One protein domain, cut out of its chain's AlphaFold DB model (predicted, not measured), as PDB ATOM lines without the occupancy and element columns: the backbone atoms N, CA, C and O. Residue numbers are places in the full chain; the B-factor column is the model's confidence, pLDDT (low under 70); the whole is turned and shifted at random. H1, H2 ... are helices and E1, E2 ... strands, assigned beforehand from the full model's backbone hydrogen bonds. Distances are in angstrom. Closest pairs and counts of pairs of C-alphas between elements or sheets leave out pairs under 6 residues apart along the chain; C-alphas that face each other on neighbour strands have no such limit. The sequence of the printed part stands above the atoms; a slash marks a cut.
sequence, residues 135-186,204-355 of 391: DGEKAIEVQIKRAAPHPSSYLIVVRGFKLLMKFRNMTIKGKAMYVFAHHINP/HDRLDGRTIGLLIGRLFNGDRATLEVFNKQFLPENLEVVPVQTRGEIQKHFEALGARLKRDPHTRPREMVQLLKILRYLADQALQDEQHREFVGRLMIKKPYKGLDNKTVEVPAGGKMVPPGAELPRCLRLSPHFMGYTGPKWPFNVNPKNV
ATOM      1  N   ASP A 135      93.758  59.299  92.547       84.44
ATOM      2  CA  ASP A 135      92.361  59.344  92.109       84.44
ATOM      3  C   ASP A 135      91.822  60.777  92.101       84.44
ATOM      4  O   ASP A 135      91.166  61.188  91.142       84.44
ATOM      5  N   GLY A 136      92.158  61.571  93.122       87.19
ATOM      6  CA  GLY A 136      91.845  62.995  93.162       87.19
ATOM      7  C   GLY A 136      92.526  63.784  92.049       87.19
ATOM      8  O   GLY A 136      91.893  64.634  91.427       87.19
ATOM      9  N   GLU A 137      93.789  63.473  91.755       89.00
ATOM     10  CA  GLU A 137      94.564  64.058  90.657       89.00
ATOM     11  C   GLU A 137      93.935  63.777  89.291       89.00
ATOM     12  O   GLU A 137      93.732  64.700  88.502       89.00
ATOM     13  N   LYS A 138      93.557  62.523  89.021       88.12
ATOM     14  CA  LYS A 138      92.854  62.159  87.783       88.12
ATOM     15  C   LYS A 138      91.501  62.857  87.687       88.12
ATOM     16  O   LYS A 138      91.162  63.395  86.636       88.12
ATOM     17  N   ALA A 139      90.732  62.867  88.776       89.94
ATOM     18  CA  ALA A 139      89.416  63.491  88.799       89.94
ATOM     19  C   ALA A 139      89.499  65.004  88.544       89.94
ATOM     20  O   ALA A 139      88.728  65.523  87.737       89.94
ATOM     21  N   ILE A 140      90.442  65.707  89.184       90.06
ATOM     22  CA  ILE A 140      90.594  67.154  88.996       90.06
ATOM     23  C   ILE A 140      91.138  67.473  87.602       90.06
ATOM     24  O   ILE A 140      90.660  68.411  86.974       90.06
ATOM     25  N   GLU A 141      92.062  66.669  87.066       88.94
ATOM     26  CA  GLU A 141      92.569  66.846  85.701       88.94
ATOM     27  C   GLU A 141      91.443  66.744  84.665       88.94
ATOM     28  O   GLU A 141      91.359  67.577  83.763       88.94
ATOM     29  N   VAL A 142      90.547  65.759  84.807       89.69
ATOM     30  CA  VAL A 142      89.381  65.611  83.923       89.69
ATOM     31  C   VAL A 142      88.495  66.854  83.967       89.69
ATOM     32  O   VAL A 142      88.055  67.314  82.914       89.69
ATOM     33  N   GLN A 143      88.253  67.422  85.152       92.00
ATOM     34  CA  GLN A 143      87.439  68.633  85.267       92.00
ATOM     35  C   GLN A 143      88.151  69.864  84.696       92.00
ATOM     36  O   GLN A 143      87.547  70.607  83.930       92.00
ATOM     37  N   ILE A 144      89.453  70.029  84.950       90.00
ATOM     38  CA  ILE A 144      90.235  71.139  84.388       90.00
ATOM     39  C   ILE A 144      90.233  71.088  82.854       90.00
ATOM     40  O   ILE A 144      90.033  72.117  82.214       90.00
ATOM     41  N   LYS A 145      90.394  69.902  82.246       88.38
ATOM     42  CA  LYS A 145      90.321  69.736  80.781       88.38
ATOM     43  C   LYS A 145      88.967  70.149  80.205       88.38
ATOM     44  O   LYS A 145      88.915  70.652  79.091       88.38
ATOM     45  N   ARG A 146      87.880  69.926  80.951       88.19
ATOM     46  CA  ARG A 146      86.524  70.325  80.546       88.19
ATOM     47  C   ARG A 146      86.299  71.827  80.708       88.19
ATOM     48  O   ARG A 146      85.736  72.445  79.813       88.19
ATOM     49  N   ALA A 147      86.736  72.398  81.828       84.81
ATOM     50  CA  ALA A 147      86.504  73.799  82.173       84.81
ATOM     51  C   ALA A 147      87.417  74.777  81.411       84.81
ATOM     52  O   ALA A 147      87.027  75.916  81.167       84.81
ATOM     53  N   ALA A 148      88.622  74.350  81.025       83.19
ATOM     54  CA  ALA A 148      89.613  75.176  80.340       83.19
ATOM     55  C   ALA A 148      89.914  74.635  78.927       83.19
ATOM     56  O   ALA A 148      90.953  74.004  78.719       83.19
ATOM     57  N   PRO A 149      89.032  74.887  77.939       78.88
ATOM     58  CA  PRO A 149      89.216  74.400  76.571       78.88
ATOM     59  C   PRO A 149      90.367  75.101  75.838       78.88
ATOM     60  O   PRO A 149      90.891  74.567  74.864       78.88
ATOM     61  N   HIS A 150      90.775  76.292  76.290       88.50
ATOM     62  CA  HIS A 150      91.880  77.031  75.689       88.50
ATOM     63  C   HIS A 150      93.237  76.605  76.289       88.50
ATOM     64  O   HIS A 150      93.367  76.558  77.519       88.50
ATOM     65  N   PRO A 151      94.283  76.374  75.467       86.88
ATOM     66  CA  PRO A 151      95.586  75.911  75.944       86.88
ATOM     67  C   PRO A 151      96.237  76.799  77.014       86.88
ATOM     68  O   PRO A 151      96.774  76.288  77.999       86.88
ATOM     69  N   SER A 152      96.165  78.127  76.863       87.25
ATOM     70  CA  SER A 152      96.721  79.068  77.850       87.25
ATOM     71  C   SER A 152      95.988  78.996  79.187       87.25
ATOM     72  O   SER A 152      96.627  78.938  80.234       87.25
ATOM     73  N   SER A 153      94.654  78.931  79.162       88.00
ATOM     74  CA  SER A 153      93.837  78.816  80.372       88.00
ATOM     75  C   SER A 153      94.139  77.505  81.092       88.00
ATOM     76  O   SER A 153      94.387  77.509  82.292       88.00
ATOM     77  N   TYR A 154      94.230  76.394  80.356       89.62
ATOM     78  CA  TYR A 154      94.612  75.102  80.922       89.62
ATOM     79  C   TYR A 154      95.989  75.157  81.600       89.62
ATOM     80  O   TYR A 154      96.147  74.697  82.734       89.62
ATOM     81  N   LEU A 155      96.982  75.757  80.934       89.06
ATOM     82  CA  LEU A 155      98.332  75.905  81.475       89.06
ATOM     83  C   LEU A 155      98.337  76.725  82.775       89.06
ATOM     84  O   LEU A 155      98.971  76.303  83.746       89.06
ATOM     85  N   ILE A 156      97.619  77.852  82.803       89.94
ATOM     86  CA  ILE A 156      97.474  78.717  83.984       89.94
ATOM     87  C   ILE A 156      96.828  77.952  85.138       89.94
ATOM     88  O   ILE A 156      97.375  77.945  86.241       89.94
ATOM     89  N   VAL A 157      95.725  77.244  84.881       90.31
ATOM     90  CA  VAL A 157      95.008  76.473  85.902       90.31
ATOM     91  C   VAL A 157      95.886  75.368  86.482       90.31
ATOM     92  O   VAL A 157      96.057  75.280  87.697       90.31
ATOM     93  N   VAL A 158      96.524  74.553  85.641       89.31
ATOM     94  CA  VAL A 158      97.381  73.455  86.114       89.31
ATOM     95  C   VAL A 158      98.595  73.980  86.883       89.31
ATOM     96  O   VAL A 158      98.951  73.427  87.927       89.31
ATOM     97  N   ARG A 159      99.251  75.043  86.399       87.88
ATOM     98  CA  ARG A 159     100.421  75.630  87.074       87.88
ATOM     99  C   ARG A 159     100.040  76.304  88.385       87.88
ATOM    100  O   ARG A 159     100.691  76.036  89.394       87.88
ATOM    101  N   GLY A 160      98.977  77.103  88.391       90.19
ATOM    102  CA  GLY A 160      98.456  77.738  89.598       90.19
ATOM    103  C   GLY A 160      98.086  76.702  90.648       90.19
ATOM    104  O   GLY A 160      98.511  76.808  91.795       90.19
ATOM    105  N   PHE A 161      97.413  75.626  90.242       90.00
ATOM    106  CA  PHE A 161      97.017  74.556  91.149       90.00
ATOM    107  C   PHE A 161      98.235  73.876  91.782       90.00
ATOM    108  O   PHE A 161      98.293  73.709  92.999       90.00
ATOM    109  N   LYS A 162      99.260  73.556  90.983       87.19
ATOM    110  CA  LYS A 162     100.522  72.992  91.488       87.19
ATOM    111  C   LYS A 162     101.216  73.904  92.485       87.19
ATOM    112  O   LYS A 162     101.673  73.424  93.521       87.19
ATOM    113  N   LEU A 163     101.309  75.196  92.173       86.50
ATOM    114  CA  LEU A 163     101.935  76.174  93.057       86.50
ATOM    115  C   LEU A 163     101.184  76.251  94.382       86.50
ATOM    116  O   LEU A 163     101.799  76.097  95.434       86.50
ATOM    117  N   LEU A 164      99.856  76.377  94.344       86.75
ATOM    118  CA  LEU A 164      99.016  76.401  95.543       86.75
ATOM    119  C   LEU A 164      99.167  75.123  96.372       86.75
ATOM    120  O   LEU A 164      99.297  75.191  97.595       86.75
ATOM    121  N   MET A 165      99.233  73.960  95.721       83.50
ATOM    122  CA  MET A 165      99.463  72.699  96.417       83.50
ATOM    123  C   MET A 165     100.870  72.588  97.007       83.50
ATOM    124  O   MET A 165     101.034  72.000  98.078       83.50
ATOM    125  N   LYS A 166     101.883  73.181  96.367       78.56
ATOM    126  CA  LYS A 166     103.229  73.295  96.935       78.56
ATOM    127  C   LYS A 166     103.209  74.191  98.175       78.56
ATOM    128  O   LYS A 166     103.639  73.726  99.225       78.56
ATOM    129  N   PHE A 167     102.614  75.387  98.104       75.31
ATOM    130  CA  PHE A 167     102.467  76.296  99.251       75.31
ATOM    131  C   PHE A 167     101.725  75.658 100.423       75.31
ATOM    132  O   PHE A 167     102.168  75.762 101.564       75.31
ATOM    133  N   ARG A 168     100.659  74.905 100.144       66.50
ATOM    134  CA  ARG A 168      99.925  74.158 101.168       66.50
ATOM    135  C   ARG A 168     100.741  73.028 101.811       66.50
ATOM    136  O   ARG A 168     100.485  72.661 102.952       66.50
ATOM    137  N   ASN A 169     101.716  72.464 101.100       53.12
ATOM    138  CA  ASN A 169     102.557  71.374 101.596       53.12
ATOM    139  C   ASN A 169     103.811  71.841 102.358       53.12
ATOM    140  O   ASN A 169     104.494  70.990 102.949       53.12
ATOM    141  N   MET A 170     104.110  73.148 102.345       44.41
ATOM    142  CA  MET A 170     105.265  73.765 103.019       44.41
ATOM    143  C   MET A 170     105.034  74.077 104.507       44.41
ATOM    144  O   MET A 170     105.964  74.469 105.212       44.41
ATOM    145  N   THR A 171     103.835  73.853 105.039       42.50
ATOM    146  CA  THR A 171     103.571  73.942 106.479       42.50
ATOM    147  C   THR A 171     104.060  72.673 107.182       42.50
ATOM    148  O   THR A 171     103.371  71.661 107.231       42.50
ATOM    149  N   ILE A 172     105.317  72.700 107.635       38.09
ATOM    150  CA  ILE A 172     105.789  72.349 108.990       38.09
ATOM    151  C   ILE A 172     107.318  72.457 108.974       38.09
ATOM    152  O   ILE A 172     108.012  71.605 108.428       38.09
ATOM    153  N   LYS A 173     107.821  73.504 109.616       35.50
ATOM    154  CA  LYS A 173     108.748  73.452 110.755       35.50
ATOM    155  C   LYS A 173     108.548  74.787 111.485       35.50
ATOM    156  O   LYS A 173     108.229  75.781 110.843       35.50
ATOM    157  N   GLY A 174     108.640  74.801 112.811       34.66
ATOM    158  CA  GLY A 174     108.566  76.022 113.626       34.66
ATOM    159  C   GLY A 174     107.166  76.635 113.762       34.66
ATOM    160  O   GLY A 174     106.774  77.471 112.957       34.66
ATOM    161  N   LYS A 175     106.450  76.229 114.821       39.34
ATOM    162  CA  LYS A 175     105.143  76.733 115.298       39.34
ATOM    163  C   LYS A 175     103.984  76.619 114.291       39.34
ATOM    164  O   LYS A 175     103.743  77.507 113.484       39.34
ATOM    165  N   ALA A 176     103.229  75.528 114.405       31.64
ATOM    166  CA  ALA A 176     101.896  75.392 113.828       31.64
ATOM    167  C   ALA A 176     100.871  75.239 114.961       31.64
ATOM    168  O   ALA A 176     101.102  74.532 115.941       31.64
ATOM    169  N   MET A 177      99.760  75.951 114.811       32.50
ATOM    170  CA  MET A 177      98.567  75.936 115.651       32.50
ATOM    171  C   MET A 177      98.033  74.527 115.954       32.50
ATOM    172  O   MET A 177      97.755  73.744 115.050       32.50
ATOM    173  N   TYR A 178      97.721  74.287 117.228       36.38
ATOM    174  CA  TYR A 178      96.960  73.147 117.758       36.38
ATOM    175  C   TYR A 178      95.435  73.218 117.480       36.38
ATOM    176  O   TYR A 178      94.643  72.673 118.241       36.38
ATOM    177  N   VAL A 179      94.969  73.897 116.423       39.62
ATOM    178  CA  VAL A 179      93.525  74.209 116.266       39.62
ATOM    179  C   VAL A 179      92.746  73.153 115.462       39.62
ATOM    180  O   VAL A 179      91.539  73.034 115.628       39.62
ATOM    181  N   PHE A 180      93.396  72.345 114.617       39.00
ATOM    182  CA  PHE A 180      92.680  71.430 113.703       39.00
ATOM    183  C   PHE A 180      93.096  69.954 113.799       39.00
ATOM    184  O   PHE A 180      92.464  69.099 113.183       39.00
ATOM    185  N   ALA A 181      94.135  69.631 114.573       37.16
ATOM    186  CA  ALA A 181      94.763  68.309 114.539       37.16
ATOM    187  C   ALA A 181      94.032  67.226 115.356       37.16
ATOM    188  O   ALA A 181      94.249  66.045 115.111       37.16
ATOM    189  N   HIS A 182      93.145  67.582 116.293       35.62
ATOM    190  CA  HIS A 182      92.546  66.582 117.188       35.62
ATOM    191  C   HIS A 182      91.270  65.902 116.673       35.62
ATOM    192  O   HIS A 182      90.843  64.920 117.281       35.62
ATOM    193  N   HIS A 183      90.663  66.359 115.571       39.69
ATOM    194  CA  HIS A 183      89.391  65.798 115.075       39.69
ATOM    195  C   HIS A 183      89.376  65.411 113.590       39.69
ATOM    196  O   HIS A 183      88.337  64.997 113.079       39.69
ATOM    197  N   ILE A 184      90.519  65.454 112.900       40.44
ATOM    198  CA  ILE A 184      90.662  64.729 111.633       40.44
ATOM    199  C   ILE A 184      91.023  63.291 112.009       40.44
ATOM    200  O   ILE A 184      92.020  63.070 112.685       40.44
ATOM    201  N   ASN A 185      90.158  62.347 111.636       35.12
ATOM    202  CA  ASN A 185      90.233  60.909 111.907       35.12
ATOM    203  C   ASN A 185      91.669  60.408 112.217       35.12
ATOM    204  O   ASN A 185      92.516  60.433 111.317       35.12
ATOM    205  N   PRO A 186      91.965  59.918 113.440       36.62
ATOM    206  CA  PRO A 186      93.322  59.519 113.834       36.62
ATOM    207  C   PRO A 186      93.885  58.361 112.998       36.62
ATOM    208  O   PRO A 186      95.076  58.087 113.049       36.62
ATOM    209  N   HIS A 204     108.246  83.465 106.698       44.41
ATOM    210  CA  HIS A 204     107.746  84.613 105.921       44.41
ATOM    211  C   HIS A 204     106.956  84.283 104.636       44.41
ATOM    212  O   HIS A 204     106.255  85.156 104.126       44.41
ATOM    213  N   ASP A 205     106.925  83.020 104.189       53.44
ATOM    214  CA  ASP A 205     106.383  82.653 102.862       53.44
ATOM    215  C   ASP A 205     105.055  81.875 102.889       53.44
ATOM    216  O   ASP A 205     104.717  81.157 101.942       53.44
ATOM    217  N   ARG A 206     104.273  81.972 103.970       65.69
ATOM    218  CA  ARG A 206     103.005  81.228 104.076       65.69
ATOM    219  C   ARG A 206     101.846  82.011 103.454       65.69
ATOM    220  O   ARG A 206     101.632  83.190 103.746       65.69
ATOM    221  N   LEU A 207     101.096  81.336 102.583       74.50
ATOM    222  CA  LEU A 207      99.743  81.747 102.211       74.50
ATOM    223  C   LEU A 207      98.798  81.209 103.279       74.50
ATOM    224  O   LEU A 207      98.844  80.017 103.595       74.50
ATOM    225  N   ASP A 208      97.952  82.070 103.835       78.81
ATOM    226  CA  ASP A 208      96.928  81.611 104.764       78.81
ATOM    227  C   ASP A 208      95.822  80.836 104.024       78.81
ATOM    228  O   ASP A 208      95.668  80.897 102.798       78.81
ATOM    229  N   GLY A 209      95.046  80.056 104.775       78.75
ATOM    230  CA  GLY A 209      93.986  79.221 104.220       78.75
ATOM    231  C   GLY A 209      92.913  80.031 103.497       78.75
ATOM    232  O   GLY A 209      92.373  79.569 102.493       78.75
ATOM    233  N   ARG A 210      92.648  81.261 103.957       82.56
ATOM    234  CA  ARG A 210      91.719  82.185 103.300       82.56
ATOM    235  C   ARG A 210      92.210  82.556 101.901       82.56
ATOM    236  O   ARG A 210      91.440  82.437 100.951       82.56
ATOM    237  N   THR A 211      93.478  82.939 101.774       86.56
ATOM    238  CA  THR A 211      94.113  83.263 100.494       86.56
ATOM    239  C   THR A 211      94.104  82.044  99.580       86.56
ATOM    240  O   THR A 211      93.703  82.151  98.429       86.56
ATOM    241  N   ILE A 212      94.457  80.858 100.088       87.06
ATOM    242  CA  ILE A 212      94.404  79.625  99.288       87.06
ATOM    243  C   ILE A 212      92.982  79.369  98.771       87.06
ATOM    244  O   ILE A 212      92.816  79.082  97.589       87.06
ATOM    245  N   GLY A 213      91.956  79.506  99.617       89.75
ATOM    246  CA  GLY A 213      90.563  79.339  99.199       89.75
ATOM    247  C   GLY A 213      90.157  80.318  98.098       89.75
ATOM    248  O   GLY A 213      89.584  79.903  97.091       89.75
ATOM    249  N   LEU A 214      90.522  81.589  98.258       91.81
ATOM    250  CA  LEU A 214      90.273  82.652  97.285       91.81
ATOM    251  C   LEU A 214      90.899  82.333  95.929       91.81
ATOM    252  O   LEU A 214      90.200  82.352  94.912       91.81
ATOM    253  N   LEU A 215      92.179  81.957  95.933       91.69
ATOM    254  CA  LEU A 215      92.930  81.630  94.726       91.69
ATOM    255  C   LEU A 215      92.407  80.368  94.048       91.69
ATOM    256  O   LEU A 215      92.264  80.371  92.834       91.69
ATOM    257  N   ILE A 216      92.065  79.320  94.803       93.19
ATOM    258  CA  ILE A 216      91.469  78.101  94.243       93.19
ATOM    259  C   ILE A 216      90.140  78.411  93.548       93.19
ATOM    260  O   ILE A 216      89.926  77.974  92.419       93.19
ATOM    261  N   GLY A 217      89.258  79.185  94.187       93.06
ATOM    262  CA  GLY A 217      87.975  79.519  93.575       93.06
ATOM    263  C   GLY A 217      88.121  80.368  92.316       93.06
ATOM    264  O   GLY A 217      87.413  80.106  91.347       93.06
ATOM    265  N   ARG A 218      89.075  81.311  92.275       93.44
ATOM    266  CA  ARG A 218      89.352  82.073  91.047       93.44
ATOM    267  C   ARG A 218      89.998  81.226  89.965       93.44
ATOM    268  O   ARG A 218      89.601  81.320  88.809       93.44
ATOM    269  N   LEU A 219      90.964  80.390  90.330       92.94
ATOM    270  CA  LEU A 219      91.674  79.517  89.401       92.94
ATOM    271  C   LEU A 219      90.713  78.570  88.674       92.94
ATOM    272  O   LEU A 219      90.875  78.323  87.487       92.94
ATOM    273  N   PHE A 220      89.689  78.075  89.366       93.81
ATOM    274  CA  PHE A 220      88.633  77.258  88.764       93.81
ATOM    275  C   PHE A 220      87.437  78.077  88.267       93.81
ATOM    276  O   PHE A 220      86.409  77.502  87.929       93.81
ATOM    277  N   ASN A 221      87.549  79.408  88.233       91.06
ATOM    278  CA  ASN A 221      86.504  80.347  87.827       91.06
ATOM    279  C   ASN A 221      85.133  80.090  88.487       91.06
ATOM    280  O   ASN A 221      84.083  80.242  87.869       91.06
ATOM    281  N   GLY A 222      85.138  79.639  89.741       89.06
ATOM    282  CA  GLY A 222      83.929  79.277  90.478       89.06
ATOM    283  C   GLY A 222      83.191  78.035  89.967       89.06
ATOM    284  O   GLY A 222      82.071  77.795  90.423       89.06
ATOM    285  N   ASP A 223      83.780  77.245  89.061       93.81
ATOM    286  CA  ASP A 223      83.152  76.041  88.520       93.81
ATOM    287  C   ASP A 223      82.821  75.043  89.637       93.81
ATOM    288  O   ASP A 223      83.701  74.531  90.341       93.81
ATOM    289  N   ARG A 224      81.524  74.764  89.801       93.56
ATOM    290  CA  ARG A 224      81.020  73.949  90.911       93.56
ATOM    291  C   ARG A 224      81.528  72.515  90.830       93.56
ATOM    292  O   ARG A 224      81.944  71.980  91.851       93.56
ATOM    293  N   ALA A 225      81.560  71.919  89.638       94.56
ATOM    294  CA  ALA A 225      81.988  70.532  89.465       94.56
ATOM    295  C   ALA A 225      83.476  70.347  89.809       94.56
ATOM    296  O   ALA A 225      83.853  69.407  90.514       94.56
ATOM    297  N   THR A 226      84.330  71.271  89.362       94.00
ATOM    298  CA  THR A 226      85.759  71.274  89.697       94.00
ATOM    299  C   THR A 226      85.974  71.497  91.196       94.00
ATOM    300  O   THR A 226      86.751  70.771  91.822       94.00
ATOM    301  N   LEU A 227      85.253  72.447  91.803       94.44
ATOM    302  CA  LEU A 227      85.346  72.724  93.239       94.44
ATOM    303  C   LEU A 227      84.834  71.569  94.105       94.44
ATOM    304  O   LEU A 227      85.417  71.304  95.152       94.44
ATOM    305  N   GLU A 228      83.801  70.844  93.684       94.62
ATOM    306  CA  GLU A 228      83.322  69.646  94.381       94.62
ATOM    307  C   GLU A 228      84.389  68.552  94.427       94.62
ATOM    308  O   GLU A 228      84.648  67.983  95.492       94.62
ATOM    309  N   VAL A 229      85.061  68.297  93.298       92.94
ATOM    310  CA  VAL A 229      86.196  67.368  93.254       92.94
ATOM    311  C   VAL A 229      87.315  67.861  94.165       92.94
ATOM    312  O   VAL A 229      87.830  67.078  94.964       92.94
ATOM    313  N   PHE A 230      87.658  69.152  94.104       91.81
ATOM    314  CA  PHE A 230      88.685  69.730  94.967       91.81
ATOM    315  C   PHE A 230      88.352  69.563  96.456       91.81
ATOM    316  O   PHE A 230      89.165  69.051  97.224       91.81
ATOM    317  N   ASN A 231      87.141  69.941  96.858       90.75
ATOM    318  CA  ASN A 231      86.672  69.867  98.237       90.75
ATOM    319  C   ASN A 231      86.665  68.425  98.751       90.75
ATOM    320  O   ASN A 231      87.087  68.174  99.873       90.75
ATOM    321  N   LYS A 232      86.233  67.468  97.922       89.31
ATOM    322  CA  LYS A 232      86.172  66.051  98.297       89.31
ATOM    323  C   LYS A 232      87.551  65.402  98.413       89.31
ATOM    324  O   LYS A 232      87.752  64.556  99.276       89.31
ATOM    325  N   GLN A 233      88.463  65.735  97.504       87.19
ATOM    326  CA  GLN A 233      89.710  64.989  97.320       87.19
ATOM    327  C   GLN A 233      90.914  65.669  97.967       87.19
ATOM    328  O   GLN A 233      91.871  65.013  98.371       87.19
ATOM    329  N   PHE A 234      90.891  66.993  98.067       84.75
ATOM    330  CA  PHE A 234      92.035  67.759  98.528       84.75
ATOM    331  C   PHE A 234      91.755  68.467  99.848       84.75
ATOM    332  O   PHE A 234      92.714  68.786 100.538       84.75
ATOM    333  N   LEU A 235      90.515  68.703 100.276       82.44
ATOM    334  CA  LEU A 235      90.258  69.316 101.584       82.44
ATOM    335  C   LEU A 235      89.856  68.286 102.649       82.44
ATOM    336  O   LEU A 235      89.281  67.250 102.331       82.44
ATOM    337  N   PRO A 236      90.144  68.569 103.932       81.69
ATOM    338  CA  PRO A 236      89.492  67.879 105.038       81.69
ATOM    339  C   PRO A 236      87.966  67.992 104.942       81.69
ATOM    340  O   PRO A 236      87.448  69.038 104.560       81.69
ATOM    341  N   GLU A 237      87.240  66.962 105.382       78.56
ATOM    342  CA  GLU A 237      85.770  66.902 105.283       78.56
ATOM    343  C   GLU A 237      85.019  68.051 105.975       78.56
ATOM    344  O   GLU A 237      83.849  68.302 105.684       78.56
ATOM    345  N   ASN A 238      85.650  68.710 106.948       80.44
ATOM    346  CA  ASN A 238      85.069  69.838 107.669       80.44
ATOM    347  C   ASN A 238      85.292  71.182 106.963       80.44
ATOM    348  O   ASN A 238      84.775  72.185 107.452       80.44
ATOM    349  N   LEU A 239      86.034  71.211 105.853       85.50
ATOM    350  CA  LEU A 239      86.317  72.407 105.072       85.50
ATOM    351  C   LEU A 239      85.718  72.306 103.665       85.50
ATOM    352  O   LEU A 239      85.615  71.235 103.072       85.50
ATOM    353  N   GLU A 240      85.357  73.451 103.105       90.38
ATOM    354  CA  GLU A 240      85.044  73.601 101.686       90.38
ATOM    355  C   GLU A 240      85.465  74.962 101.176       90.38
ATOM    356  O   GLU A 240      85.422  75.955 101.895       90.38
ATOM    357  N   VAL A 241      85.809  75.016  99.900       92.62
ATOM    358  CA  VAL A 241      85.820  76.252  99.137       92.62
ATOM    359  C   VAL A 241      84.466  76.393  98.452       92.62
ATOM    360  O   VAL A 241      84.089  75.557  97.629       92.62
ATOM    361  N   VAL A 242      83.745  77.456  98.800       94.31
ATOM    362  CA  VAL A 242      82.460  77.827  98.199       94.31
ATOM    363  C   VAL A 242      82.695  78.951  97.188       94.31
ATOM    364  O   VAL A 242      83.350  79.936  97.541       94.31
ATOM    365  N   PRO A 243      82.186  78.844  95.949       94.81
ATOM    366  CA  PRO A 243      82.323  79.912  94.968       94.81
ATOM    367  C   PRO A 243      81.454  81.113  95.352       94.81
ATOM    368  O   PRO A 243      80.277  80.966  95.685       94.81
ATOM    369  N   VAL A 244      82.025  82.314  95.283       93.44
ATOM    370  CA  VAL A 244      81.342  83.583  95.551       93.44
ATOM    371  C   VAL A 244      81.781  84.615  94.520       93.44
ATOM    372  O   VAL A 244      82.936  84.628  94.110       93.44
ATOM    373  N   GLN A 245      80.870  85.494  94.111       92.94
ATOM    374  CA  GLN A 245      81.216  86.645  93.281       92.94
ATOM    375  C   GLN A 245      81.644  87.826  94.150       92.94
ATOM    376  O   GLN A 245      80.945  88.204  95.093       92.94
ATOM    377  N   THR A 246      82.781  88.424  93.820       90.81
ATOM    378  CA  THR A 246      83.323  89.609  94.495       90.81
ATOM    379  C   THR A 246      83.879  90.599  93.479       90.81
ATOM    380  O   THR A 246      83.950  90.289  92.295       90.81
ATOM    381  N   ARG A 247      84.277  91.795  93.928       90.00
ATOM    382  CA  ARG A 247      84.904  92.817  93.080       90.00
ATOM    383  C   ARG A 247      86.294  93.168  93.607       90.00
ATOM    384  O   ARG A 247      86.415  93.613  94.750       90.00
ATOM    385  N   GLY A 248      87.308  92.984  92.760       87.06
ATOM    386  CA  GLY A 248      88.692  93.412  92.996       87.06
ATOM    387  C   GLY A 248      89.414  92.697  94.141       87.06
ATOM    388  O   GLY A 248      90.387  93.224  94.669       87.06
ATOM    389  N   GLU A 249      88.951  91.526  94.570       90.06
ATOM    390  CA  GLU A 249      89.605  90.772  95.639       90.06
ATOM    391  C   GLU A 249      90.939  90.182  95.172       90.06
ATOM    392  O   GLU A 249      91.907  90.206  95.934       90.06
ATOM    393  N   ILE A 250      91.030  89.713  93.925       91.00
ATOM    394  CA  ILE A 250      92.283  89.190  93.364       91.00
ATOM    395  C   ILE A 250      93.311  90.308  93.214       91.00
ATOM    396  O   ILE A 250      94.450  90.134  93.647       91.00
ATOM    397  N   GLN A 251      92.895  91.470  92.703       90.56
ATOM    398  CA  GLN A 251      93.759  92.645  92.575       90.56
ATOM    399  C   GLN A 251      94.320  93.084  93.935       90.56
ATOM    400  O   GLN A 251      95.533  93.224  94.086       90.56
ATOM    401  N   LYS A 252      93.471  93.189  94.969       90.62
ATOM    402  CA  LYS A 252      93.926  93.506  96.336       90.62
ATOM    403  C   LYS A 252      94.966  92.508  96.849       90.62
ATOM    404  O   LYS A 252      95.940  92.903  97.485       90.62
ATOM    405  N   HIS A 253      94.772  91.209  96.598       88.19
ATOM    406  CA  HIS A 253      95.728  90.184  97.032       88.19
ATOM    407  C   HIS A 253      97.030  90.233  96.228       88.19
ATOM    408  O   HIS A 253      98.098  90.034  96.808       88.19
ATOM    409  N   PHE A 254      96.959  90.519  94.927       90.19
ATOM    410  CA  PHE A 254      98.128  90.755  94.086       90.19
ATOM    411  C   PHE A 254      98.960  91.930  94.615       90.19
ATOM    412  O   PHE A 254     100.154  91.765  94.866       90.19
ATOM    413  N   GLU A 255      98.332  93.077  94.871       90.38
ATOM    414  CA  GLU A 255      98.994  94.274  95.401       90.38
ATOM    415  C   GLU A 255      99.598  94.026  96.784       90.38
ATOM    416  O   GLU A 255     100.770  94.332  97.016       90.38
ATOM    417  N   ALA A 256      98.836  93.411  97.692       86.94
ATOM    418  CA  ALA A 256      99.303  93.101  99.039       86.94
ATOM    419  C   ALA A 256     100.502  92.137  99.023       86.94
ATOM    420  O   ALA A 256     101.496  92.361  99.722       86.94
ATOM    421  N   LEU A 257     100.437  91.078  98.206       84.00
ATOM    422  CA  LEU A 257     101.529  90.120  98.063       84.00
ATOM    423  C   LEU A 257     102.750  90.758  97.390       84.00
ATOM    424  O   LEU A 257     103.875  90.557  97.846       84.00
ATOM    425  N   GLY A 258     102.535  91.563  96.348       86.19
ATOM    426  CA  GLY A 258     103.584  92.301  95.653       86.19
ATOM    427  C   GLY A 258     104.302  93.283  96.580       86.19
ATOM    428  O   GLY A 258     105.529  93.274  96.652       86.19
ATOM    429  N   ALA A 259     103.557  94.071  97.360       87.06
ATOM    430  CA  ALA A 259     104.116  94.983  98.356       87.06
ATOM    431  C   ALA A 259     104.939  94.237  99.417       87.06
ATOM    432  O   ALA A 259     106.026  94.688  99.786       87.06
ATOM    433  N   ARG A 260     104.466  93.068  99.870       79.94
ATOM    434  CA  ARG A 260     105.203  92.216 100.814       79.94
ATOM    435  C   ARG A 260     106.543  91.748 100.235       79.94
ATOM    436  O   ARG A 260     107.560  91.871 100.906       79.94
ATOM    437  N   LEU A 261     106.557  91.282  98.987       79.69
ATOM    438  CA  LEU A 261     107.770  90.787  98.313       79.69
ATOM    439  C   LEU A 261     108.751  91.895  97.911       79.69
ATOM    440  O   LEU A 261     109.953  91.647  97.776       79.69
ATOM    441  N   LYS A 262     108.258  93.123  97.711       83.31
ATOM    442  CA  LYS A 262     109.106  94.304  97.504       83.31
ATOM    443  C   LYS A 262     109.881  94.660  98.775       83.31
ATOM    444  O   LYS A 262     111.063  94.969  98.672       83.31
ATOM    445  N   ARG A 263     109.239  94.578  99.949       82.88
ATOM    446  CA  ARG A 263     109.849  94.928 101.246       82.88
ATOM    447  C   ARG A 263     110.979  93.992 101.671       82.88
ATOM    448  O   ARG A 263     111.897  94.454 102.335       82.88
ATOM    449  N   ASP A 264     110.924  92.716 101.294       70.88
ATOM    450  CA  ASP A 264     111.959  91.739 101.644       70.88
ATOM    451  C   ASP A 264     112.435  90.953 100.404       70.88
ATOM    452  O   ASP A 264     111.928  89.868 100.099       70.88
ATOM    453  N   PRO A 265     113.423  91.488  99.660       67.38
ATOM    454  CA  PRO A 265     113.956  90.859  98.453       67.38
ATOM    455  C   PRO A 265     114.555  89.467  98.677       67.38
ATOM    456  O   PRO A 265     114.555  88.649  97.759       67.38
ATOM    457  N   HIS A 266     115.032  89.178  99.891       63.50
ATOM    458  CA  HIS A 266     115.657  87.903 100.244       63.50
ATOM    459  C   HIS A 266     114.631  86.797 100.550       63.50
ATOM    460  O   HIS A 266     115.016  85.646 100.748       63.50
ATOM    461  N   THR A 267     113.334  87.125 100.560       61.00
ATOM    462  CA  THR A 267     112.201  86.195 100.740       61.00
ATOM    463  C   THR A 267     111.395  86.008  99.458       61.00
ATOM    464  O   THR A 267     110.187  85.797  99.483       61.00
ATOM    465  N   ARG A 268     112.040  86.109  98.289       69.69
ATOM    466  CA  ARG A 268     111.388  85.858  96.997       69.69
ATOM    467  C   ARG A 268     111.693  84.442  96.502       69.69
ATOM    468  O   ARG A 268     112.518  84.294  95.599       69.69
ATOM    469  N   PRO A 269     111.050  83.382  97.029       76.31
ATOM    470  CA  PRO A 269     111.168  82.079  96.406       76.31
ATOM    471  C   PRO A 269     110.558  82.150  95.004       76.31
ATOM    472  O   PRO A 269     109.564  82.848  94.758       76.31
ATOM    473  N   ARG A 270     111.155  81.409  94.072       80.19
ATOM    474  CA  ARG A 270     110.754  81.362  92.660       80.19
ATOM    475  C   ARG A 270     109.260  81.074  92.495       80.19
ATOM    476  O   ARG A 270     108.596  81.666  91.649       80.19
ATOM    477  N   GLU A 271     108.710  80.212  93.342       82.56
ATOM    478  CA  GLU A 271     107.294  79.852  93.373       82.56
ATOM    479  C   GLU A 271     106.394  81.050  93.672       82.56
ATOM    480  O   GLU A 271     105.295  81.138  93.129       82.56
ATOM    481  N   MET A 272     106.839  81.972  94.529       82.06
ATOM    482  CA  MET A 272     106.044  83.139  94.901       82.06
ATOM    483  C   MET A 272     106.052  84.177  93.783       82.06
ATOM    484  O   MET A 272     105.023  84.788  93.511       82.06
ATOM    485  N   VAL A 273     107.173  84.309  93.068       84.38
ATOM    486  CA  VAL A 273     107.243  85.118  91.842       84.38
ATOM    487  C   VAL A 273     106.305  84.548  90.774       84.38
ATOM    488  O   VAL A 273     105.549  85.294  90.156       84.38
ATOM    489  N   GLN A 274     106.289  83.226  90.585       87.19
ATOM    490  CA  GLN A 274     105.359  82.578  89.655       87.19
ATOM    491  C   GLN A 274     103.898  82.754  90.075       87.19
ATOM    492  O   GLN A 274     103.050  83.038  89.232       87.19
ATOM    493  N   LEU A 275     103.598  82.641  91.370       87.75
ATOM    494  CA  LEU A 275     102.258  82.907  91.881       87.75
ATOM    495  C   LEU A 275     101.839  84.357  91.627       87.75
ATOM    496  O   LEU A 275     100.706  84.591  91.221       87.75
ATOM    497  N   LEU A 276     102.749  85.315  91.818       88.69
ATOM    498  CA  LEU A 276     102.498  86.729  91.557       88.69
ATOM    499  C   LEU A 276     102.218  86.990  90.066       88.69
ATOM    500  O   LEU A 276     101.294  87.735  89.747       88.69
ATOM    501  N   LYS A 277     102.945  86.324  89.155       90.75
ATOM    502  CA  LYS A 277     102.674  86.352  87.704       90.75
ATOM    503  C   LYS A 277     101.267  85.822  87.376       90.75
ATOM    504  O   LYS A 277     100.556  86.428  86.581       90.75
ATOM    505  N   ILE A 278     100.846  84.715  87.997       91.00
ATOM    506  CA  ILE A 278      99.491  84.155  87.819       91.00
ATOM    507  C   ILE A 278      98.428  85.102  88.378       91.00
ATOM    508  O   ILE A 278      97.412  85.334  87.735       91.00
ATOM    509  N   LEU A 279      98.667  85.657  89.564       89.69
ATOM    510  CA  LEU A 279      97.772  86.606  90.215       89.69
ATOM    511  C   LEU A 279      97.529  87.852  89.366       89.69
ATOM    512  O   LEU A 279      96.376  88.229  89.192       89.69
ATOM    513  N   ARG A 280      98.597  88.431  88.805       91.00
ATOM    514  CA  ARG A 280      98.509  89.561  87.874       91.00
ATOM    515  C   ARG A 280      97.606  89.226  86.695       91.00
ATOM    516  O   ARG A 280      96.624  89.912  86.465       91.00
ATOM    517  N   TYR A 281      97.881  88.109  86.025       91.00
ATOM    518  CA  TYR A 281      97.078  87.662  84.888       91.00
ATOM    519  C   TYR A 281      95.595  87.482  85.240       91.00
ATOM    520  O   TYR A 281      94.723  87.933  84.504       91.00
ATOM    521  N   LEU A 282      95.292  86.851  86.381       89.44
ATOM    522  CA  LEU A 282      93.909  86.657  86.827       89.44
ATOM    523  C   LEU A 282      93.203  87.977  87.174       89.44
ATOM    524  O   LEU A 282      91.983  88.061  86.993       89.44
ATOM    525  N   ALA A 283      93.949  88.962  87.680       87.88
ATOM    526  CA  ALA A 283      93.448  90.295  87.985       87.88
ATOM    527  C   ALA A 283      93.178  91.101  86.707       87.88
ATOM    528  O   ALA A 283      92.085  91.638  86.554       87.88
ATOM    529  N   ASP A 284      94.115  91.091  85.757       88.44
ATOM    530  CA  ASP A 284      93.971  91.744  84.453       88.44
ATOM    531  C   ASP A 284      92.743  91.194  83.707       88.44
ATOM    532  O   ASP A 284      91.938  91.954  83.171       88.44
ATOM    533  N   GLN A 285      92.518  89.874  83.761       84.19
ATOM    534  CA  GLN A 285      91.301  89.262  83.218       84.19
ATOM    535  C   GLN A 285      90.018  89.727  83.918       84.19
ATOM    536  O   GLN A 285      88.987  89.854  83.270       84.19
ATOM    537  N   ALA A 286      90.053  89.959  85.233       81.62
ATOM    538  CA  ALA A 286      88.881  90.424  85.975       81.62
ATOM    539  C   ALA A 286      88.531  91.891  85.668       81.62
ATOM    540  O   ALA A 286      87.370  92.274  85.794       81.62
ATOM    541  N   LEU A 287      89.520  92.703  85.275       79.88
ATOM    542  CA  LEU A 287      89.322  94.095  84.861       79.88
ATOM    543  C   LEU A 287      88.711  94.213  83.459       79.88
ATOM    544  O   LEU A 287      88.035  95.196  83.177       79.88
ATOM    545  N   GLN A 288      88.924  93.218  82.596       78.00
ATOM    546  CA  GLN A 288      88.348  93.181  81.248       78.00
ATOM    547  C   GLN A 288      86.856  92.811  81.235       78.00
ATOM    548  O   GLN A 288      86.162  93.123  80.271       78.00
ATOM    549  N   ASP A 289      86.347  92.172  82.291       71.50
ATOM    550  CA  ASP A 289      84.921  91.880  82.425       71.50
ATOM    551  C   ASP A 289      84.151  93.160  82.797       71.50
ATOM    552  O   ASP A 289      84.291  93.689  83.902       71.50
ATOM    553  N   GLU A 290      83.266  93.628  81.909       60.91
ATOM    554  CA  GLU A 290      82.490  94.877  82.057       60.91
ATOM    555  C   GLU A 290      81.720  94.968  83.388       60.91
ATOM    556  O   GLU A 290      81.518  96.045  83.956       60.91
ATOM    557  N   GLN A 291      81.323  93.822  83.948       64.31
ATOM    558  CA  GLN A 291      80.585  93.751  85.210       64.31
ATOM    559  C   GLN A 291      81.479  93.851  86.459       64.31
ATOM    560  O   GLN A 291      80.951  93.948  87.569       64.31
ATOM    561  N   HIS A 292      82.810  93.840  86.302       69.75
ATOM    562  CA  HIS A 292      83.817  93.910  87.368       69.75
ATOM    563  C   HIS A 292      83.590  92.904  88.514       69.75
ATOM    564  O   HIS A 292      83.994  93.137  89.659       69.75
ATOM    565  N   ARG A 293      82.881  91.803  88.245       84.31
ATOM    566  CA  ARG A 293      82.612  90.743  89.213       84.31
ATOM    567  C   ARG A 293      83.414  89.523  88.820       84.31
ATOM    568  O   ARG A 293      83.221  88.961  87.755       84.31
ATOM    569  N   GLU A 294      84.261  89.085  89.731       88.25
ATOM    570  CA  GLU A 294      85.062  87.884  89.581       88.25
ATOM    571  C   GLU A 294      84.545  86.785  90.503       88.25
ATOM    572  O   GLU A 294      84.131  87.033  91.641       88.25
ATOM    573  N   PHE A 295      84.586  85.547  90.016       91.06
ATOM    574  CA  PHE A 295      84.386  84.385  90.865       91.06
ATOM    575  C   PHE A 295      85.648  84.124  91.679       91.06
ATOM    576  O   PHE A 295      86.730  83.942  91.128       91.06
ATOM    577  N   VAL A 296      85.494  84.065  92.997       92.56
ATOM    578  CA  VAL A 296      86.538  83.693  93.952       92.56
ATOM    579  C   VAL A 296      86.025  82.607  94.887       92.56
ATOM    580  O   VAL A 296      84.833  82.302  94.929       92.56
ATOM    581  N   GLY A 297      86.921  82.006  95.663       92.62
ATOM    582  CA  GLY A 297      86.548  81.011  96.665       92.62
ATOM    583  C   GLY A 297      86.494  81.594  98.072       92.62
ATOM    584  O   GLY A 297      87.368  82.352  98.484       92.62
ATOM    585  N   ARG A 298      85.494  81.205  98.860       92.50
ATOM    586  CA  ARG A 298      85.501  81.397 100.315       92.50
ATOM    587  C   ARG A 298      85.743  80.063 100.990       92.50
ATOM    588  O   ARG A 298      84.975  79.127 100.790       92.50
ATOM    589  N   LEU A 299      86.806  79.983 101.785       89.69
ATOM    590  CA  LEU A 299      87.069  78.808 102.604       89.69
ATOM    591  C   LEU A 299      86.141  78.826 103.829       89.69
ATOM    592  O   LEU A 299      86.238  79.716 104.679       89.69
ATOM    593  N   MET A 300      85.247  77.847 103.903       88.88
ATOM    594  CA  MET A 300      84.226  77.693 104.935       88.88
ATOM    595  C   MET A 300      84.491  76.440 105.770       88.88
ATOM    596  O   MET A 300      84.961  75.421 105.268       88.88
ATOM    597  N   ILE A 301      84.141  76.518 107.047       86.06
ATOM    598  CA  ILE A 301      84.033  75.404 107.982       86.06
ATOM    599  C   ILE A 301      82.580  74.928 107.947       86.06
ATOM    600  O   ILE A 301      81.680  75.739 108.170       86.06
ATOM    601  N   LYS A 302      82.345  73.638 107.683       86.12
ATOM    602  CA  LYS A 302      80.990  73.061 107.570       86.12
ATOM    603  C   LYS A 302      80.454  72.433 108.847       86.12
ATOM    604  O   LYS A 302      79.247  72.350 109.028       86.12
ATOM    605  N   LYS A 303      81.348  71.897 109.677       82.31
ATOM    606  CA  LYS A 303      80.987  71.089 110.847       82.31
ATOM    607  C   LYS A 303      81.459  71.789 112.124       82.31
ATOM    608  O   LYS A 303      82.551  72.367 112.095       82.31
ATOM    609  N   PRO A 304      80.693  71.715 113.229       79.12
ATOM    610  CA  PRO A 304      81.163  72.138 114.542       79.12
ATOM    611  C   PRO A 304      82.509  71.492 114.882       79.12
ATOM    612  O   PRO A 304      82.781  70.351 114.500       79.12
ATOM    613  N   TYR A 305      83.360  72.226 115.590       73.38
ATOM    614  CA  TYR A 305      84.694  71.760 115.969       73.38
ATOM    615  C   TYR A 305      85.049  72.236 117.374       73.38
ATOM    616  O   TYR A 305      84.488  73.210 117.864       73.38
ATOM    617  N   LYS A 306      85.989  71.558 118.034       67.62
ATOM    618  CA  LYS A 306      86.503  72.010 119.329       67.62
ATOM    619  C   LYS A 306      87.603  73.048 119.132       67.62
ATOM    620  O   LYS A 306      88.562  72.797 118.405       67.62
ATOM    621  N   GLY A 307      87.450  74.205 119.768       60.50
ATOM    622  CA  GLY A 307      88.475  75.239 119.846       60.50
ATOM    623  C   GLY A 307      89.649  74.833 120.741       60.50
ATOM    624  O   GLY A 307      89.627  73.795 121.402       60.50
ATOM    625  N   LEU A 308      90.683  75.679 120.780       59.12
ATOM    626  CA  LEU A 308      91.869  75.485 121.636       59.12
ATOM    627  C   LEU A 308      91.534  75.477 123.129       59.12
ATOM    628  O   LEU A 308      92.211  74.833 123.920       59.12
ATOM    629  N   ASP A 309      90.477  76.186 123.501       75.50
ATOM    630  CA  ASP A 309      89.904  76.218 124.841       75.50
ATOM    631  C   ASP A 309      89.050  74.976 125.150       75.50
ATOM    632  O   ASP A 309      88.357  74.933 126.165       75.50
ATOM    633  N   ASN A 310      89.089  73.965 124.272       74.06
ATOM    634  CA  ASN A 310      88.315  72.728 124.334       74.06
ATOM    635  C   ASN A 310      86.789  72.951 124.298       74.06
ATOM    636  O   ASN A 310      86.021  72.010 124.521       74.06
ATOM    637  N   LYS A 311      86.337  74.177 123.995       75.94
ATOM    638  CA  LYS A 311      84.921  74.502 123.825       75.94
ATOM    639  C   LYS A 311      84.478  74.160 122.415       75.94
ATOM    640  O   LYS A 311      85.203  74.381 121.445       75.94
ATOM    641  N   THR A 312      83.267  73.635 122.293       81.06
ATOM    642  CA  THR A 312      82.656  73.413 120.985       81.06
ATOM    643  C   THR A 312      82.313  74.761 120.360       81.06
ATOM    644  O   THR A 312      81.559  75.551 120.923       81.06
ATOM    645  N   VAL A 313      82.889  75.028 119.194       77.38
ATOM    646  CA  VAL A 313      82.524  76.145 118.332       77.38
ATOM    647  C   VAL A 313      81.414  75.658 117.416       77.38
ATOM    648  O   VAL A 313      81.651  74.883 116.486       77.38
ATOM    649  N   GLU A 314      80.205  76.132 117.687       86.62
ATOM    650  CA  GLU A 314      79.056  75.885 116.827       86.62
ATOM    651  C   GLU A 314      79.236  76.575 115.470       86.62
ATOM    652  O   GLU A 314      79.741  77.701 115.365       86.62
ATOM    653  N   VAL A 315      78.830  75.870 114.418       85.44
ATOM    654  CA  VAL A 315      78.894  76.347 113.036       85.44
ATOM    655  C   VAL A 315      77.460  76.488 112.523       85.44
ATOM    656  O   VAL A 315      76.716  75.509 112.560       85.44
ATOM    657  N   PRO A 316      77.047  77.684 112.064       85.94
ATOM    658  CA  PRO A 316      75.682  77.918 111.609       85.94
ATOM    659  C   PRO A 316      75.379  77.155 110.314       85.94
ATOM    660  O   PRO A 316      76.284  76.768 109.567       85.94
ATOM    661  N   ALA A 317      74.089  76.985 110.015       78.88
ATOM    662  CA  ALA A 317      73.643  76.465 108.726       78.88
ATOM    663  C   ALA A 317      74.176  77.361 107.589       78.88
ATOM    664  O   ALA A 317      73.966  78.572 107.602       78.88
ATOM    665  N   GLY A 318      74.904  76.769 106.636       78.62
ATOM    666  CA  GLY A 318      75.644  77.499 105.592       78.62
ATOM    667  C   GLY A 318      77.143  77.681 105.873       78.62
ATOM    668  O   GLY A 318      77.866  78.196 105.022       78.62
ATOM    669  N   GLY A 319      77.626  77.215 107.027       87.06
ATOM    670  CA  GLY A 319      79.041  77.202 107.376       87.06
ATOM    671  C   GLY A 319      79.550  78.518 107.967       87.06
ATOM    672  O   GLY A 319      78.876  79.548 107.982       87.06
ATOM    673  N   LYS A 320      80.789  78.495 108.464       86.06
ATOM    674  CA  LYS A 320      81.486  79.661 109.031       86.06
ATOM    675  C   LYS A 320      82.765  79.930 108.253       86.06
ATOM    676  O   LYS A 320      83.531  79.004 108.022       86.06
ATOM    677  N   MET A 321      83.035  81.181 107.879       85.94
ATOM    678  CA  MET A 321      84.297  81.516 107.206       85.94
ATOM    679  C   MET A 321      85.503  81.164 108.082       85.94
ATOM    680  O   MET A 321      85.504  81.423 109.289       85.94
ATOM    681  N   VAL A 322      86.542  80.611 107.456       78.88
ATOM    682  CA  VAL A 322      87.830  80.388 108.115       78.88
ATOM    683  C   VAL A 322      88.451  81.745 108.481       78.88
ATOM    684  O   VAL A 322      88.502  82.639 107.628       78.88
ATOM    685  N   PRO A 323      88.903  81.935 109.735       71.88
ATOM    686  CA  PRO A 323      89.469  83.204 110.170       71.88
ATOM    687  C   PRO A 323      90.794  83.522 109.449       71.88
ATOM    688  O   PRO A 323      91.505  82.600 109.034       71.88
ATOM    689  N   PRO A 324      91.154  84.813 109.314       67.31
ATOM    690  CA  PRO A 324      92.442  85.224 108.756       67.31
ATOM    691  C   PRO A 324      93.622  84.593 109.504       67.31
ATOM    692  O   PRO A 324      93.559  84.402 110.718       67.31
ATOM    693  N   GLY A 325      94.700  84.274 108.785       66.88
ATOM    694  CA  GLY A 325      95.908  83.689 109.377       66.88
ATOM    695  C   GLY A 325      95.803  82.209 109.767       66.88
ATOM    696  O   GLY A 325      96.802  81.626 110.182       66.88
ATOM    697  N   ALA A 326      94.637  81.570 109.611       66.69
ATOM    698  CA  ALA A 326      94.514  80.128 109.794       66.69
ATOM    699  C   ALA A 326      95.305  79.374 108.716       66.69
ATOM    700  O   ALA A 326      95.162  79.640 107.522       66.69
ATOM    701  N   GLU A 327      96.111  78.399 109.124       67.12
ATOM    702  CA  GLU A 327      96.848  77.540 108.198       67.12
ATOM    703  C   GLU A 327      96.000  76.332 107.794       67.12
ATOM    704  O   GLU A 327      95.323  75.722 108.625       67.12
ATOM    705  N   LEU A 328      96.054  75.959 106.513       66.19
ATOM    706  CA  LEU A 328      95.454  74.709 106.061       66.19
ATOM    707  C   LEU A 328      96.321  73.522 106.495       66.19
ATOM    708  O   LEU A 328      97.550  73.589 106.376       66.19
ATOM    709  N   PRO A 329      95.710  72.406 106.932       64.00
ATOM    710  CA  PRO A 329      96.463  71.198 107.215       64.00
ATOM    711  C   PRO A 329      97.157  70.702 105.946       64.00
ATOM    712  O   PRO A 329      96.632  70.829 104.823       64.00
ATOM    713  N   ARG A 330      98.341  70.116 106.155       64.31
ATOM    714  CA  ARG A 330      99.160  69.536 105.094       64.31
ATOM    715  C   ARG A 330      98.334  68.524 104.308       64.31
ATOM    716  O   ARG A 330      97.587  67.735 104.882       64.31
ATOM    717  N   CYS A 331      98.457  68.579 102.991       63.81
ATOM    718  CA  CYS A 331      97.720  67.708 102.098       63.81
ATOM    719  C   CYS A 331      98.574  66.521 101.655       63.81
ATOM    720  O   CYS A 331      99.792  66.499 101.862       63.81
ATOM    721  N   LEU A 332      97.941  65.552 100.995       66.75
ATOM    722  CA  LEU A 332      98.683  64.565 100.222       66.75
ATOM    723  C   LEU A 332      99.502  65.294  99.147       66.75
ATOM    724  O   LEU A 332      99.083  66.316  98.591       66.75
ATOM    725  N   ARG A 333     100.720  64.808  98.900       70.88
ATOM    726  CA  ARG A 333     101.581  65.388  97.866       70.88
ATOM    727  C   ARG A 333     100.970  65.101  96.499       70.88
ATOM    728  O   ARG A 333     100.375  64.044  96.308       70.88
ATOM    729  N   LEU A 334     101.166  66.028  95.564       79.00
ATOM    730  CA  LEU A 334     100.906  65.742  94.158       79.00
ATOM    731  C   LEU A 334     101.957  64.751  93.654       79.00
ATOM    732  O   LEU A 334     103.143  64.879  93.981       79.00
ATOM    733  N   SER A 335     101.531  63.769  92.872       80.31
ATOM    734  CA  SER A 335     102.427  62.783  92.283       80.31
ATOM    735  C   SER A 335     103.405  63.425  91.296       80.31
ATOM    736  O   SER A 335     103.069  64.417  90.638       80.31
ATOM    737  N   PRO A 336     104.608  62.848  91.107       75.94
ATOM    738  CA  PRO A 336     105.503  63.254  90.023       75.94
ATOM    739  C   PRO A 336     104.798  63.232  88.658       75.94
ATOM    740  O   PRO A 336     105.048  64.084  87.805       75.94
ATOM    741  N   HIS A 337     103.850  62.299  88.488       73.56
ATOM    742  CA  HIS A 337     103.023  62.170  87.295       73.56
ATOM    743  C   HIS A 337     102.210  63.441  87.018       73.56
ATOM    744  O   HIS A 337     102.237  63.925  85.883       73.56
ATOM    745  N   PHE A 338     101.537  63.984  88.036       75.06
ATOM    746  CA  PHE A 338     100.805  65.245  87.943       75.06
ATOM    747  C   PHE A 338     101.778  66.431  87.862       75.06
ATOM    748  O   PHE A 338     101.543  67.399  87.148       75.06
ATOM    749  N   MET A 339     102.937  66.380  88.519       68.94
ATOM    750  CA  MET A 339     103.920  67.471  88.480       68.94
ATOM    751  C   MET A 339     104.582  67.666  87.100       68.94
ATOM    752  O   MET A 339     104.910  68.806  86.761       68.94
ATOM    753  N   GLY A 340     104.648  66.637  86.250       64.81
ATOM    754  CA  GLY A 340     105.354  66.645  84.957       64.81
ATOM    755  C   GLY A 340     104.574  67.032  83.682       64.81
ATOM    756  O   GLY A 340     105.002  66.625  82.612       64.81
ATOM    757  N   TYR A 341     103.451  67.771  83.734       61.38
ATOM    758  CA  TYR A 341     102.573  68.095  82.566       61.38
ATOM    759  C   TYR A 341     103.181  68.892  81.379       61.38
ATOM    760  O   TYR A 341     102.448  69.444  80.563       61.38
ATOM    761  N   THR A 342     104.499  68.955  81.230       52.09
ATOM    762  CA  THR A 342     105.151  69.391  79.987       52.09
ATOM    763  C   THR A 342     105.583  68.152  79.197       52.09
ATOM    764  O   THR A 342     106.314  67.328  79.737       52.09
ATOM    765  N   GLY A 343     105.133  68.001  77.944       55.00
ATOM    766  CA  GLY A 343     105.481  66.860  77.077       55.00
ATOM    767  C   GLY A 343     104.256  66.040  76.625       55.00
ATOM    768  O   GLY A 343     103.206  66.634  76.399       55.00
ATOM    769  N   PRO A 344     104.332  64.697  76.510       52.72
ATOM    770  CA  PRO A 344     103.330  63.854  75.825       52.72
ATOM    771  C   PRO A 344     101.924  63.819  76.456       52.72
ATOM    772  O   PRO A 344     101.018  63.200  75.913       52.72
ATOM    773  N   LYS A 345     101.729  64.471  77.607       67.12
ATOM    774  CA  LYS A 345     100.431  64.593  78.302       67.12
ATOM    775  C   LYS A 345      99.754  65.944  78.104       67.12
ATOM    776  O   LYS A 345      98.683  66.190  78.652       67.12
ATOM    777  N   TRP A 346     100.412  66.840  77.381       79.25
ATOM    778  CA  TRP A 346      99.817  68.078  76.935       79.25
ATOM    779  C   TRP A 346      98.634  67.755  76.007       79.25
ATOM    780  O   TRP A 346      98.833  67.065  75.008       79.25
ATOM    781  N   PRO A 347      97.404  68.191  76.330       78.81
ATOM    782  CA  PRO A 347      96.220  67.728  75.610       78.81
ATOM    783  C   PRO A 347      95.974  68.480  74.292       78.81
ATOM    784  O   PRO A 347      94.972  68.223  73.634       78.81
ATOM    785  N   PHE A 348      96.860  69.404  73.904       83.00
ATOM    786  CA  PHE A 348      96.677  70.254  72.729       83.00
ATOM    787  C   PHE A 348      97.781  70.035  71.693       83.00
ATOM    788  O   PHE A 348      98.916  69.708  72.021       83.00
ATOM    789  N   ASN A 349      97.480  70.283  70.422       84.50
ATOM    790  CA  ASN A 349      98.458  70.163  69.338       84.50
ATOM    791  C   ASN A 349      99.262  71.464  69.130       84.50
ATOM    792  O   ASN A 349      99.337  72.000  68.030       84.50
ATOM    793  N   VAL A 350      99.796  72.031  70.213       84.50
ATOM    794  CA  VAL A 350     100.624  73.254  70.202       84.50
ATOM    795  C   VAL A 350     101.754  73.108  71.215       84.50
ATOM    796  O   VAL A 350     101.597  72.397  72.197       84.50
ATOM    797  N   ASN A 351     102.898  73.766  71.040       83.06
ATOM    798  CA  ASN A 351     103.943  73.713  72.066       83.06
ATOM    799  C   ASN A 351     103.496  74.512  73.314       83.06
ATOM    800  O   ASN A 351     103.136  75.680  73.154       83.06
ATOM    801  N   PRO A 352     103.560  73.961  74.546       82.44
ATOM    802  CA  PRO A 352     103.232  74.698  75.769       82.44
ATOM    803  C   PRO A 352     103.953  76.048  75.902       82.44
ATOM    804  O   PRO A 352     103.377  76.999  76.422       82.44
ATOM    805  N   LYS A 353     105.194  76.155  75.401       83.19
ATOM    806  CA  LYS A 353     105.972  77.408  75.412       83.19
ATOM    807  C   LYS A 353     105.320  78.526  74.591       83.19
ATOM    808  O   LYS A 353     105.490  79.689  74.932       83.19
ATOM    809  N   ASN A 354     104.559  78.181  73.553       84.19
ATOM    810  CA  ASN A 354     103.922  79.155  72.661       84.19
ATOM    811  C   ASN A 354     102.636  79.742  73.256       84.19
ATOM    812  O   ASN A 354     102.130  80.735  72.753       84.19
ATOM    813  N   VAL A 355     102.095  79.119  74.306       82.69
ATOM    814  CA  VAL A 355     100.836  79.524  74.952       82.69
ATOM    815  C   VAL A 355     101.051  80.003  76.389       82.69
ATOM    816  O   VAL A 355     100.090  80.217  77.131       82.69
TER     817      VAL A 355
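What this domain is: This is residues 135 to 186 and 204 to 355 of the 391 residues of an uncharacterized protein of Cytospora leucostoma (UniProt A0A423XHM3). One helix, H3, forms the core, packed between a ribbon of two strands, E1 and E2, and the long helix H2. H1 and H4 lie side by side at one side of this core, and the hairpin of H5 and H6 covers the opposite side, while a long unnamed stretch, residues 302 to 335, folds back on itself beyond the ribbon's end and then runs to the short H7. The 204 printed residues hold eight named helices and two named strands, in the order H1 H2 H3 H4 E1 H5 H6 E2 H7 H8; the sheet, E1 - E2, is antiparallel and the class is mostly helix. The whole is compact, with a radius of gyration of the C-alphas of 17.3 A and spans of 55 by 41 by 38 A.

How they stand to each other: H1, residues 135 to 147, and H2, residues 151 to 169, form a helical hairpin; H1 touches with residues 144 to 145 alone, the closest C-alphas being those of Ile 144 and Tyr 154, 6.8 A. H2 is the hub, touching four helices. It touches H3, residues 209 to 219, at a shallow tilt of 13 degrees, opposite ways, closest at Val 157 and Leu 219, whose C-alphas are 5.7 A apart. H4, residues 224 to 234, touches H1 at a shallow tilt of 19 degrees, opposite ways; the C-alphas of Gly 136 and Gln 233 are closest, 5.1 A. E1, residues 239 to 246, and E2, residues 294 to 301, are antiparallel neighbours, with N 240 and O 300 at 3.0 A and N 246 and O 294 at 2.9 A within hydrogen-bond range. The closest C-alphas of H3 and E2 are those of Gly 217 and Gly 297, 3.7 A. H5, residues 249 to 263, and H6, residues 270 to 288, form another helical hairpin, closest at C-alphas 251 and 283, 5.2 A. With residues 271 to 278 alone, H6 touches H2 at a steep tilt of 48 degrees. H7, residues 336 to 339, is close to H2 but not clearly touching; H8, residues 352 to 355, touches H2, with C-alphas 152 and 355 closest at 5.1 A. In H1 to H6 every O i to N i+4 pair is within hydrogen-bond range; H7 and H8 are too short for one.

Where its parts are: H1 begins at C-alpha 135, (92.361, 59.344, 92.109). H2 measures 27.0 A, H6 27.8 A, H5 21.4 A and E2 22.3 A. H8 ends at C-alpha 355, (100.836, 79.524, 74.952).

The domain as a whole: The C-alphas farthest apart, of Asp 309 and Asn 349, are 56.5 A apart. Residues 187 to 203 are not printed; C-alphas 186 and 204 are 30.0 A apart across this cut. The links E2 to H7 and H7 to H8 are long. Mean pLDDT of the printed part is 78.3; 48 residues are under 70, among them 168 to 186 and 324 to 332.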